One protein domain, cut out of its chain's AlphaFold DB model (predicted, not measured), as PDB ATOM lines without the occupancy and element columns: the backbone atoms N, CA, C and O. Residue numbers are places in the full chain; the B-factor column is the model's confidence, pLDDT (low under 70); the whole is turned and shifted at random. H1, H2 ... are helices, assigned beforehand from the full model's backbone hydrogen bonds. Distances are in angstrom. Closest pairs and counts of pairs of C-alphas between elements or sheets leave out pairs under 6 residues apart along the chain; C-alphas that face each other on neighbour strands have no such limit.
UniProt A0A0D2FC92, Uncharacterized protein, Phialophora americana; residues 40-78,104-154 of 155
ATOM      1  N   PRO A  40     -10.416  57.265 -15.662       65.50
ATOM      2  CA  PRO A  40     -11.875  57.143 -15.541       65.50
ATOM      3  C   PRO A  40     -12.582  56.761 -16.852       65.50
ATOM      4  O   PRO A  40     -13.645  56.151 -16.792       65.50
ATOM      5  N   LEU A  41     -12.000  57.048 -18.026       68.62
ATOM      6  CA  LEU A  41     -12.588  56.679 -19.321       68.62
ATOM      7  C   LEU A  41     -12.707  55.154 -19.475       68.62
ATOM      8  O   LEU A  41     -13.716  54.658 -19.965       68.62
ATOM      9  N   ILE A  42     -11.706  54.407 -18.999       76.56
ATOM     10  CA  ILE A  42     -11.685  52.937 -19.059       76.56
ATOM     11  C   ILE A  42     -12.800  52.347 -18.178       76.56
ATOM     12  O   ILE A  42     -13.524  51.453 -18.612       76.56
ATOM     13  N   TYR A  43     -13.002  52.896 -16.973       77.94
ATOM     14  CA  TYR A  43     -14.115  52.503 -16.100       77.94
ATOM     15  C   TYR A  43     -15.480  52.880 -16.693       77.94
ATOM     16  O   TYR A  43     -16.408  52.075 -16.627       77.94
ATOM     17  N   ALA A  44     -15.605  54.055 -17.321       83.19
ATOM     18  CA  ALA A  44     -16.838  54.474 -17.988       83.19
ATOM     19  C   ALA A  44     -17.217  53.535 -19.147       83.19
ATOM     20  O   ALA A  44     -18.376  53.139 -19.248       83.19
ATOM     21  N   ILE A  45     -16.245  53.112 -19.967       79.56
ATOM     22  CA  ILE A  45     -16.451  52.115 -21.034       79.56
ATOM     23  C   ILE A  45     -16.896  50.767 -20.443       79.56
ATOM     24  O   ILE A  45     -17.840  50.161 -20.950       79.56
ATOM     25  N   GLY A  46     -16.274  50.316 -19.347       82.25
ATOM     26  CA  GLY A  46     -16.665  49.079 -18.658       82.25
ATOM     27  C   GLY A  46     -18.106  49.111 -18.133       82.25
ATOM     28  O   GLY A  46     -18.882  48.192 -18.397       82.25
ATOM     29  N   ILE A  47     -18.493  50.192 -17.447       82.25
ATOM     30  CA  ILE A  47     -19.856  50.371 -16.916       82.25
ATOM     31  C   ILE A  47     -20.877  50.475 -18.061       82.25
ATOM     32  O   ILE A  47     -21.911  49.808 -18.017       82.25
ATOM     33  N   ALA A  48     -20.574  51.240 -19.116       84.06
ATOM     34  CA  ALA A  48     -21.431  51.348 -20.297       84.06
ATOM     35  C   ALA A  48     -21.627  49.993 -21.002       84.06
ATOM     36  O   ALA A  48     -22.738  49.691 -21.437       84.06
ATOM     37  N   GLY A  49     -20.590  49.151 -21.060       87.38
ATOM     38  CA  GLY A  49     -20.682  47.787 -21.588       87.38
ATOM     39  C   GLY A  49     -21.618  46.886 -20.773       87.38
ATOM     40  O   GLY A  49     -22.444  46.180 -21.353       87.38
ATOM     41  N   ILE A  50     -21.548  46.945 -19.438       85.19
ATOM     42  CA  ILE A  50     -22.434  46.175 -18.545       85.19
ATOM     43  C   ILE A  50     -23.890  46.635 -18.697       85.19
ATOM     44  O   ILE A  50     -24.776  45.805 -18.919       85.19
ATOM     45  N   VAL A  51     -24.140  47.948 -18.637       87.75
ATOM     46  CA  VAL A  51     -25.492  48.521 -18.769       87.75
ATOM     47  C   VAL A  51     -26.073  48.252 -20.161       87.75
ATOM     48  O   VAL A  51     -27.225  47.834 -20.268       87.75
ATOM     49  N   GLY A  52     -25.278  48.413 -21.223       82.12
ATOM     50  CA  GLY A  52     -25.693  48.126 -22.598       82.12
ATOM     51  C   GLY A  52     -26.017  46.648 -22.830       82.12
ATOM     52  O   GLY A  52     -27.036  46.338 -23.444       82.12
ATOM     53  N   SER A  53     -25.208  45.731 -22.289       82.06
ATOM     54  CA  SER A  53     -25.457  44.284 -22.366       82.06
ATOM     55  C   SER A  53     -26.743  43.885 -21.629       82.06
ATOM     56  O   SER A  53     -27.612  43.224 -22.203       82.06
ATOM     57  N   GLY A  54     -26.926  44.369 -20.394       82.25
ATOM     58  CA  GLY A  54     -28.150  44.139 -19.621       82.25
ATOM     59  C   GLY A  54     -29.402  44.708 -20.299       82.25
ATOM     60  O   GLY A  54     -30.432  44.035 -20.356       82.25
ATOM     61  N   ALA A  55     -29.305  45.906 -20.883       84.69
ATOM     62  CA  ALA A  55     -30.393  46.521 -21.639       84.69
ATOM     63  C   ALA A  55     -30.734  45.747 -22.925       84.69
ATOM     64  O   ALA A  55     -31.914  45.597 -23.238       84.69
ATOM     65  N   LEU A  56     -29.739  45.211 -23.642       80.06
ATOM     66  CA  LEU A  56     -29.956  44.396 -24.844       80.06
ATOM     67  C   LEU A  56     -30.695  43.087 -24.512       80.06
ATOM     68  O   LEU A  56     -31.652  42.725 -25.195       80.06
ATOM     69  N   ILE A  57     -30.291  42.410 -23.434       81.62
ATOM     70  CA  ILE A  57     -30.927  41.173 -22.949       81.62
ATOM     71  C   ILE A  57     -32.355  41.457 -22.448       81.62
ATOM     72  O   ILE A  57     -33.294  40.747 -22.812       81.62
ATOM     73  N   GLY A  58     -32.548  42.534 -21.678       69.69
ATOM     74  CA  GLY A  58     -33.868  42.973 -21.215       69.69
ATOM     75  C   GLY A  58     -34.808  43.387 -22.355       69.69
ATOM     76  O   GLY A  58     -36.000  43.080 -22.316       69.69
ATOM     77  N   ALA A  59     -34.279  44.022 -23.404       73.81
ATOM     78  CA  ALA A  59     -35.032  44.328 -24.617       73.81
ATOM     79  C   ALA A  59     -35.464  43.047 -25.347       73.81
ATOM     80  O   ALA A  59     -36.627  42.950 -25.734       73.81
ATOM     81  N   TYR A  60     -34.574  42.051 -25.461       68.31
ATOM     82  CA  TYR A  60     -34.876  40.770 -26.108       68.31
ATOM     83  C   TYR A  60     -36.036  40.037 -25.414       68.31
ATOM     84  O   TYR A  60     -36.999  39.632 -26.070       68.31
ATOM     85  N   LEU A  61     -36.003  39.968 -24.076       65.31
ATOM     86  CA  LEU A  61     -37.086  39.415 -23.248       65.31
ATOM     87  C   LEU A  61     -38.417  40.163 -23.452       65.31
ATOM     88  O   LEU A  61     -39.477  39.543 -23.548       65.31
ATOM     89  N   LYS A  62     -38.374  41.498 -23.572       61.78
ATOM     90  CA  LYS A  62     -39.570  42.317 -23.819       61.78
ATOM     91  C   LYS A  62     -40.142  42.112 -25.227       61.78
ATOM     92  O   LYS A  62     -41.365  42.048 -25.374       61.78
ATOM     93  N   THR A  63     -39.293  41.961 -26.249       59.12
ATOM     94  CA  THR A  63     -39.752  41.593 -27.598       59.12
ATOM     95  C   THR A  63     -40.349  40.195 -27.640       59.12
ATOM     96  O   THR A  63     -41.372  40.028 -28.292       59.12
ATOM     97  N   ASP A  64     -39.806  39.217 -26.910       59.56
ATOM     98  CA  ASP A  64     -40.368  37.859 -26.860       59.56
ATOM     99  C   ASP A  64     -41.770  37.857 -26.212       59.56
ATOM    100  O   ASP A  64     -42.710  37.233 -26.710       59.56
ATOM    101  N   GLN A  65     -41.982  38.666 -25.165       58.94
ATOM    102  CA  GLN A  65     -43.308  38.841 -24.559       58.94
ATOM    103  C   GLN A  65     -44.328  39.463 -25.538       58.94
ATOM    104  O   GLN A  65     -45.455  38.969 -25.650       58.94
ATOM    105  N   GLN A  66     -43.945  40.504 -26.292       60.22
ATOM    106  CA  GLN A  66     -44.811  41.095 -27.325       60.22
ATOM    107  C   GLN A  66     -45.023  40.163 -28.528       60.22
ATOM    108  O   GLN A  66     -46.135  40.072 -29.047       60.22
ATOM    109  N   GLN A  67     -43.992  39.430 -28.945       61.06
ATOM    110  CA  GLN A  67     -44.055  38.484 -30.055       61.06
ATOM    111  C   GLN A  67     -44.955  37.293 -29.712       61.06
ATOM    112  O   GLN A  67     -45.749  36.881 -30.553       61.06
ATOM    113  N   ASN A  68     -44.934  36.794 -28.472       61.84
ATOM    114  CA  ASN A  68     -45.884  35.776 -28.017       61.84
ATOM    115  C   ASN A  68     -47.318  36.313 -27.879       61.84
ATOM    116  O   ASN A  68     -48.262  35.580 -28.175       61.84
ATOM    117  N   ALA A  69     -47.518  37.583 -27.506       61.72
ATOM    118  CA  ALA A  69     -48.846  38.206 -27.530       61.72
ATOM    119  C   ALA A  69     -49.403  38.313 -28.966       61.72
ATOM    120  O   ALA A  69     -50.527  37.879 -29.226       61.72
ATOM    121  N   ALA A  70     -48.591  38.791 -29.915       60.47
ATOM    122  CA  ALA A  70     -48.948  38.849 -31.333       60.47
ATOM    123  C   ALA A  70     -49.179  37.447 -31.934       60.47
ATOM    124  O   ALA A  70     -50.136  37.238 -32.676       60.47
ATOM    125  N   ARG A  71     -48.361  36.453 -31.562       62.94
ATOM    126  CA  ARG A  71     -48.504  35.055 -32.002       62.94
ATOM    127  C   ARG A  71     -49.792  34.408 -31.481       62.94
ATOM    128  O   ARG A  71     -50.455  33.713 -32.244       62.94
ATOM    129  N   LYS A  72     -50.196  34.702 -30.237       63.44
ATOM    130  CA  LYS A  72     -51.494  34.279 -29.671       63.44
ATOM    131  C   LYS A  72     -52.688  34.908 -30.401       63.44
ATOM    132  O   LYS A  72     -53.713  34.246 -30.553       63.44
ATOM    133  N   GLN A  73     -52.566  36.147 -30.884       60.81
ATOM    134  CA  GLN A  73     -53.585  36.767 -31.742       60.81
ATOM    135  C   GLN A  73     -53.604  36.147 -33.149       60.81
ATOM    136  O   GLN A  73     -54.675  35.809 -33.643       60.81
ATOM    137  N   ALA A  74     -52.436  35.917 -33.757       60.16
ATOM    138  CA  ALA A  74     -52.326  35.278 -35.069       60.16
ATOM    139  C   ALA A  74     -52.912  33.855 -35.078       60.16
ATOM    140  O   ALA A  74     -53.704  33.535 -35.958       60.16
ATOM    141  N   GLN A  75     -52.610  33.028 -34.067       57.53
ATOM    142  CA  GLN A  75     -53.169  31.672 -33.963       57.53
ATOM    143  C   GLN A  75     -54.702  31.668 -33.881       57.53
ATOM    144  O   GLN A  75     -55.328  30.825 -34.515       57.53
ATOM    145  N   ARG A  76     -55.318  32.639 -33.185       55.38
ATOM    146  CA  ARG A  76     -56.788  32.772 -33.113       55.38
ATOM    147  C   ARG A  76     -57.454  33.070 -34.461       55.38
ATOM    148  O   ARG A  76     -58.648  32.823 -34.592       55.38
ATOM    149  N   LEU A  77     -56.712  33.589 -35.439       54.66
ATOM    150  CA  LEU A  77     -57.206  33.878 -36.791       54.66
ATOM    151  C   LEU A  77     -56.966  32.724 -37.782       54.66
ATOM    152  O   LEU A  77     -57.501  32.763 -38.885       54.66
ATOM    153  N   THR A  78     -56.185  31.700 -37.415       52.78
ATOM    154  CA  THR A  78     -55.750  30.627 -38.333       52.78
ATOM    155  C   THR A  78     -56.169  29.219 -37.899       52.78
ATOM    156  O   THR A  78     -55.657  28.245 -38.446       52.78
ATOM    157  N   GLN A 104     -46.093   2.109 -38.121       70.94
ATOM    158  CA  GLN A 104     -46.864   3.281 -38.550       70.94
ATOM    159  C   GLN A 104     -46.511   4.549 -37.751       70.94
ATOM    160  O   GLN A 104     -46.419   5.637 -38.322       70.94
ATOM    161  N   GLU A 105     -46.255   4.425 -36.447       77.25
ATOM    162  CA  GLU A 105     -45.860   5.555 -35.604       77.25
ATOM    163  C   GLU A 105     -44.414   5.984 -35.898       77.25
ATOM    164  O   GLU A 105     -44.109   7.177 -35.916       77.25
ATOM    165  N   TYR A 106     -43.524   5.035 -36.216       82.56
ATOM    166  CA  TYR A 106     -42.186   5.349 -36.731       82.56
ATOM    167  C   TYR A 106     -42.247   6.104 -38.065       82.56
ATOM    168  O   TYR A 106     -41.540   7.102 -38.220       82.56
ATOM    169  N   ALA A 107     -43.108   5.685 -38.998       81.69
ATOM    170  CA  ALA A 107     -43.305   6.376 -40.273       81.69
ATOM    171  C   ALA A 107     -43.814   7.817 -40.071       81.69
ATOM    172  O   ALA A 107     -43.221   8.759 -40.600       81.69
ATOM    173  N   GLN A 108     -44.831   8.009 -39.224       85.12
ATOM    174  CA  GLN A 108     -45.371   9.336 -38.906       85.12
ATOM    175  C   GLN A 108     -44.336  10.230 -38.193       85.12
ATOM    176  O   GLN A 108     -44.171  11.405 -38.534       85.12
ATOM    177  N   ARG A 109     -43.572   9.683 -37.236       84.44
ATOM    178  CA  ARG A 109     -42.456  10.397 -36.585       84.44
ATOM    179  C   ARG A 109     -41.381  10.801 -37.600       84.44
ATOM    180  O   ARG A 109     -40.864  11.916 -37.514       84.44
ATOM    181  N   LEU A 110     -41.064   9.939 -38.570       90.75
ATOM    182  CA  LEU A 110     -40.093  10.221 -39.628       90.75
ATOM    183  C   LEU A 110     -40.571  11.346 -40.562       90.75
ATOM    184  O   LEU A 110     -39.794  12.257 -40.843       90.75
ATOM    185  N   GLU A 111     -41.839  11.337 -40.977       91.06
ATOM    186  CA  GLU A 111     -42.458  12.410 -41.773       91.06
ATOM    187  C   GLU A 111     -42.411  13.763 -41.039       91.06
ATOM    188  O   GLU A 111     -41.978  14.776 -41.596       91.06
ATOM    189  N   ILE A 112     -42.760  13.779 -39.747       91.56
ATOM    190  CA  ILE A 112     -42.672  14.975 -38.896       91.56
ATOM    191  C   ILE A 112     -41.221  15.484 -38.813       91.56
ATOM    192  O   ILE A 112     -40.989  16.697 -38.858       91.56
ATOM    193  N   LEU A 113     -40.231  14.590 -38.721       93.50
ATOM    194  CA  LEU A 113     -38.808  14.951 -38.748       93.50
ATOM    195  C   LEU A 113     -38.376  15.519 -40.111       93.50
ATOM    196  O   LEU A 113     -37.642  16.510 -40.145       93.50
ATOM    197  N   GLN A 114     -38.845  14.948 -41.224       93.00
ATOM    198  CA  GLN A 114     -38.556  15.445 -42.575       93.00
ATOM    199  C   GLN A 114     -39.163  16.837 -42.809       93.00
ATOM    200  O   GLN A 114     -38.457  17.745 -43.256       93.00
ATOM    201  N   THR A 115     -40.418  17.050 -42.413       93.56
ATOM    202  CA  THR A 115     -41.094  18.355 -42.499       93.56
ATOM    203  C   THR A 115     -40.407  19.407 -41.620       93.56
ATOM    204  O   THR A 115     -40.132  20.519 -42.082       93.56
ATOM    205  N   LYS A 116     -40.017  19.055 -40.384       94.25
ATOM    206  CA  LYS A 116     -39.212  19.939 -39.515       94.25
ATOM    207  C   LYS A 116     -37.849  20.268 -40.137       94.25
ATOM    208  O   LYS A 116     -37.440  21.428 -40.109       94.25
ATOM    209  N   ARG A 117     -37.166  19.291 -40.752       93.06
ATOM    210  CA  ARG A 117     -35.899  19.502 -41.476       93.06
ATOM    211  C   ARG A 117     -36.073  20.474 -42.646       93.06
ATOM    212  O   ARG A 117     -35.282  21.408 -42.762       93.06
ATOM    213  N   ALA A 118     -37.101  20.295 -43.476       93.38
ATOM    214  CA  ALA A 118     -37.394  21.190 -44.596       93.38
ATOM    215  C   ALA A 118     -37.668  22.629 -44.120       93.38
ATOM    216  O   ALA A 118     -37.096  23.581 -44.656       93.38
ATOM    217  N   HIS A 119     -38.457  22.787 -43.052       94.31
ATOM    218  CA  HIS A 119     -38.747  24.092 -42.458       94.31
ATOM    219  C   HIS A 119     -37.486  24.792 -41.919       94.31
ATOM    220  O   HIS A 119     -37.268  25.972 -42.198       94.31
ATOM    221  N   LEU A 120     -36.613  24.071 -41.206       97.19
ATOM    222  CA  LEU A 120     -35.345  24.615 -40.698       97.19
ATOM    223  C   LEU A 120     -34.372  24.997 -41.826       97.19
ATOM    224  O   LEU A 120     -33.683  26.011 -41.716       97.19
ATOM    225  N   ILE A 121     -34.340  24.243 -42.931       96.56
ATOM    226  CA  ILE A 121     -33.554  24.600 -44.124       96.56
ATOM    227  C   ILE A 121     -34.084  25.901 -44.746       96.56
ATOM    228  O   ILE A 121     -33.292  26.803 -45.025       96.56
ATOM    229  N   ALA A 122     -35.404  26.046 -44.899       92.44
ATOM    230  CA  ALA A 122     -36.011  27.271 -45.424       92.44
ATOM    231  C   ALA A 122     -35.731  28.494 -44.526       92.44
ATOM    232  O   ALA A 122     -35.340  29.552 -45.027       92.44
ATOM    233  N   GLN A 123     -35.844  28.343 -43.198       95.12
ATOM    234  CA  GLN A 123     -35.464  29.390 -42.241       95.12
ATOM    235  C   GLN A 123     -33.981  29.771 -42.371       95.12
ATOM    236  O   GLN A 123     -33.663  30.959 -42.452       95.12
ATOM    237  N   LYS A 124     -33.079  28.778 -42.434       96.81
ATOM    238  CA  LYS A 124     -31.635  28.999 -42.596       96.81
ATOM    239  C   LYS A 124     -31.341  29.820 -43.855       96.81
ATOM    240  O   LYS A 124     -30.696  30.861 -43.751       96.81
ATOM    241  N   VAL A 125     -31.843  29.394 -45.016       96.19
ATOM    242  CA  VAL A 125     -31.612  30.087 -46.297       96.19
ATOM    243  C   VAL A 125     -32.152  31.522 -46.248       96.19
ATOM    244  O   VAL A 125     -31.460  32.454 -46.662       96.19
ATOM    245  N   GLY A 126     -33.339  31.733 -45.669       94.19
ATOM    246  CA  GLY A 126     -33.907  33.072 -45.485       94.19
ATOM    247  C   GLY A 126     -33.055  33.993 -44.600       94.19
ATOM    248  O   GLY A 126     -32.958  35.191 -44.875       94.19
ATOM    249  N   LEU A 127     -32.401  33.455 -43.565       96.62
ATOM    250  CA  LEU A 127     -31.479  34.205 -42.703       96.62
ATOM    251  C   LEU A 127     -30.118  34.457 -43.376       96.62
ATOM    252  O   LEU A 127     -29.584  35.560 -43.266       96.62
ATOM    253  N   GLU A 128     -29.575  33.490 -44.121       95.69
ATOM    254  CA  GLU A 128     -28.320  33.639 -44.878       95.69
ATOM    255  C   GLU A 128     -28.432  34.641 -46.039       95.69
ATOM    256  O   GLU A 128     -27.449  35.298 -46.393       95.69
ATOM    257  N   THR A 129     -29.619  34.791 -46.631       95.00
ATOM    258  CA  THR A 129     -29.913  35.865 -47.593       95.00
ATOM    259  C   THR A 129     -29.982  37.219 -46.885       95.00
ATOM    260  O   THR A 129     -29.162  38.082 -47.186       95.00
ATOM    261  N   LYS A 130     -30.804  37.368 -45.833       95.06
ATOM    262  CA  LYS A 130     -30.883  38.617 -45.041       95.06
ATOM    263  C   LYS A 130     -29.523  39.086 -44.504       95.06
ATOM    264  O   LYS A 130     -29.258  40.285 -44.461       95.06
ATOM    265  N   LEU A 131     -28.643  38.160 -44.112       95.31
ATOM    266  CA  LEU A 131     -27.290  38.479 -43.645       95.31
ATOM    267  C   LEU A 131     -26.373  38.978 -44.777       95.31
ATOM    268  O   LEU A 131     -25.532  39.846 -44.536       95.31
ATOM    269  N   ARG A 132     -26.532  38.468 -46.007       94.56
ATOM    270  CA  ARG A 132     -25.851  39.005 -47.198       94.56
ATOM    271  C   ARG A 132     -26.384  40.390 -47.552       94.56
ATOM    272  O   ARG A 132     -25.580  41.310 -47.688       94.56
ATOM    273  N   ASP A 133     -27.701  40.563 -47.590       94.31
ATOM    274  CA  ASP A 133     -28.347  41.845 -47.901       94.31
ATOM    275  C   ASP A 133     -27.939  42.940 -46.904       94.31
ATOM    276  O   ASP A 133     -27.605  44.059 -47.295       94.31
ATOM    277  N   PHE A 134     -27.873  42.607 -45.609       95.00
ATOM    278  CA  PHE A 134     -27.393  43.524 -44.576       95.00
ATOM    279  C   PHE A 134     -25.922  43.913 -44.778       95.00
ATOM    280  O   PHE A 134     -25.590  45.092 -44.676       95.00
ATOM    281  N   ARG A 135     -25.037  42.960 -45.110       93.75
ATOM    282  CA  ARG A 135     -23.616  43.248 -45.399       93.75
ATOM    283  C   ARG A 135     -23.458  44.162 -46.619       93.75
ATOM    284  O   ARG A 135     -22.725  45.144 -46.533       93.75
ATOM    285  N   LEU A 136     -24.196  43.895 -47.698       92.81
ATOM    286  CA  LEU A 136     -24.218  44.737 -48.901       92.81
ATOM    287  C   LEU A 136     -24.781  46.140 -48.605       92.81
ATOM    288  O   LEU A 136     -24.241  47.137 -49.078       92.81
ATOM    289  N   SER A 137     -25.825  46.241 -47.773       89.50
ATOM    290  CA  SER A 137     -26.381  47.528 -47.331       89.50
ATOM    291  C   SER A 137     -25.384  48.337 -46.492       89.50
ATOM    292  O   SER A 137     -25.278  49.547 -46.680       89.50
ATOM    293  N   GLN A 138     -24.616  47.691 -45.609       88.06
ATOM    294  CA  GLN A 138     -23.556  48.359 -44.844       88.06
ATOM    295  C   GLN A 138     -22.416  48.849 -45.748       88.06
ATOM    296  O   GLN A 138     -21.960  49.978 -45.583       88.06
ATOM    297  N   GLN A 139     -21.995  48.052 -46.738       89.81
ATOM    298  CA  GLN A 139     -20.981  48.469 -47.717       89.81
ATOM    299  C   GLN A 139     -21.432  49.709 -48.503       89.81
ATOM    300  O   GLN A 139     -20.721  50.713 -48.498       89.81
ATOM    301  N   ARG A 140     -22.655  49.700 -49.056       84.50
ATOM    302  CA  ARG A 140     -23.216  50.863 -49.769       84.50
ATOM    303  C   ARG A 140     -23.280  52.121 -48.902       84.50
ATOM    304  O   ARG A 140     -22.910  53.188 -49.369       84.50
ATOM    305  N   LYS A 141     -23.663  52.013 -47.624       83.69
ATOM    306  CA  LYS A 141     -23.682  53.168 -46.703       83.69
ATOM    307  C   LYS A 141     -22.290  53.759 -46.458       83.69
ATOM    308  O   LYS A 141     -22.155  54.977 -46.386       83.69
ATOM    309  N   VAL A 142     -21.255  52.921 -46.368       86.81
ATOM    310  CA  VAL A 142     -19.860  53.382 -46.245       86.81
ATOM    311  C   VAL A 142     -19.378  54.058 -47.537       86.81
ATOM    312  O   VAL A 142     -18.652  55.052 -47.473       86.81
ATOM    313  N   GLU A 143     -19.805  53.570 -48.703       82.00
ATOM    314  CA  GLU A 143     -19.521  54.184 -50.008       82.00
ATOM    315  C   GLU A 143     -20.261  55.521 -50.194       82.00
ATOM    316  O   GLU A 143     -19.635  56.512 -50.566       82.00
ATOM    317  N   GLU A 144     -21.548  55.595 -49.848       79.94
ATOM    318  CA  GLU A 144     -22.344  56.832 -49.829       79.94
ATOM    319  C   GLU A 144     -21.744  57.881 -48.876       79.94
ATOM    320  O   GLU A 144     -21.664  59.064 -49.216       79.94
ATOM    321  N   GLU A 145     -21.259  57.467 -47.698       79.19
ATOM    322  CA  GLU A 145     -20.544  58.355 -46.778       79.19
ATOM    323  C   GLU A 145     -19.208  58.858 -47.337       79.19
ATOM    324  O   GLU A 145     -18.858  60.017 -47.093       79.19
ATOM    325  N   ARG A 146     -18.452  58.029 -48.073       78.75
ATOM    326  CA  ARG A 146     -17.230  58.475 -48.764       78.75
ATOM    327  C   ARG A 146     -17.558  59.487 -49.854       78.75
ATOM    328  O   ARG A 146     -17.017  60.588 -49.824       78.75
ATOM    329  N   GLN A 147     -18.507  59.170 -50.732       77.62
ATOM    330  CA  GLN A 147     -18.926  60.070 -51.808       77.62
ATOM    331  C   GLN A 147     -19.431  61.411 -51.253       77.62
ATOM    332  O   GLN A 147     -19.027  62.463 -51.740       77.62
ATOM    333  N   ARG A 148     -20.226  61.415 -50.172       74.00
ATOM    334  CA  ARG A 148     -20.644  62.665 -49.504       74.00
ATOM    335  C   ARG A 148     -19.469  63.497 -48.983       74.00
ATOM    336  O   ARG A 148     -19.523  64.721 -49.080       74.00
ATOM    337  N   LYS A 149     -18.411  62.867 -48.463       78.25
ATOM    338  CA  LYS A 149     -17.195  63.563 -48.003       78.25
ATOM    339  C   LYS A 149     -16.380  64.099 -49.187       78.25
ATOM    340  O   LYS A 149     -15.948  65.245 -49.146       78.25
ATOM    341  N   GLU A 150     -16.247  63.328 -50.263       70.56
ATOM    342  CA  GLU A 150     -15.500  63.705 -51.476       70.56
ATOM    343  C   GLU A 150     -16.186  64.799 -52.312       70.56
ATOM    344  O   GLU A 150     -15.503  65.662 -52.863       70.56
ATOM    345  N   PHE A 151     -17.522  64.811 -52.390       61.12
ATOM    346  CA  PHE A 151     -18.283  65.911 -53.000       61.12
ATOM    347  C   PHE A 151     -18.388  67.134 -52.076       61.12
ATOM    348  O   PHE A 151     -18.413  68.262 -52.565       61.12
ATOM    349  N   GLY A 152     -18.403  66.936 -50.753       62.28
ATOM    350  CA  GLY A 152     -18.377  68.025 -49.770       62.28
ATOM    351  C   GLY A 152     -17.059  68.808 -49.741       62.28
ATOM    352  O   GLY A 152     -17.071  69.982 -49.392       62.28
ATOM    353  N   LEU A 153     -15.944  68.188 -50.148       54.94
ATOM    354  CA  LEU A 153     -14.608  68.803 -50.207       54.94
ATOM    355  C   LEU A 153     -14.308  69.575 -51.510       54.94
ATOM    356  O   LEU A 153     -13.178  70.015 -51.703       54.94
ATOM    357  N   LYS A 154     -15.280  69.697 -52.425       53.34
ATOM    358  CA  LYS A 154     -15.124  70.323 -53.756       53.34
ATOM    359  C   LYS A 154     -15.957  71.608 -53.913       53.34
ATOM    360  O   LYS A 154     -16.529  71.850 -54.976       53.34
TER     361      LYS A 154
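Overview. This is residues 40 to 78 and 104 to 154 of the 155 residues of an uncharacterized protein of Phialophora americana (UniProt A0A0D2FC92). Two long helices, H1 and then H2, cross at a slant as a wide, open X, with empty space between them where they pass. H2 is the longer and makes the long axis. The printed part has 90 residues, 87 of them in the two helices, with no named strand; the class is all helix. It is extended, with a radius of gyration of the C-alphas of 22.7 A, and spans 73 by 37 by 29 A, only just a rod.

Along the chain. H1, residues 40 to 77, runs 55.2 A from C-alpha 40 at (-11.875, 57.143, -15.541). H2, residues 104 to 152, runs 71.6 A and ends with C-alpha 152 at (-18.377, 68.025, -49.770).

Arrangement. H1 and H2 are apart, with no C-alpha of the one within 8 A of the other. Each stands free. In H2 every O i to N i+4 pair is within hydrogen-bond range; in H1, 33 of 34 are.

Size, cuts and confidence. The C-alphas farthest apart, of Gln 104 and Lys 154, are 75.7 A apart. Residues 79 to 103 are not printed; C-alphas 78 and 104 are 28.8 A apart across the cut. The pLDDT is under 70 at residues 40 to 41, 58, 60 to 78 and 151 to 154.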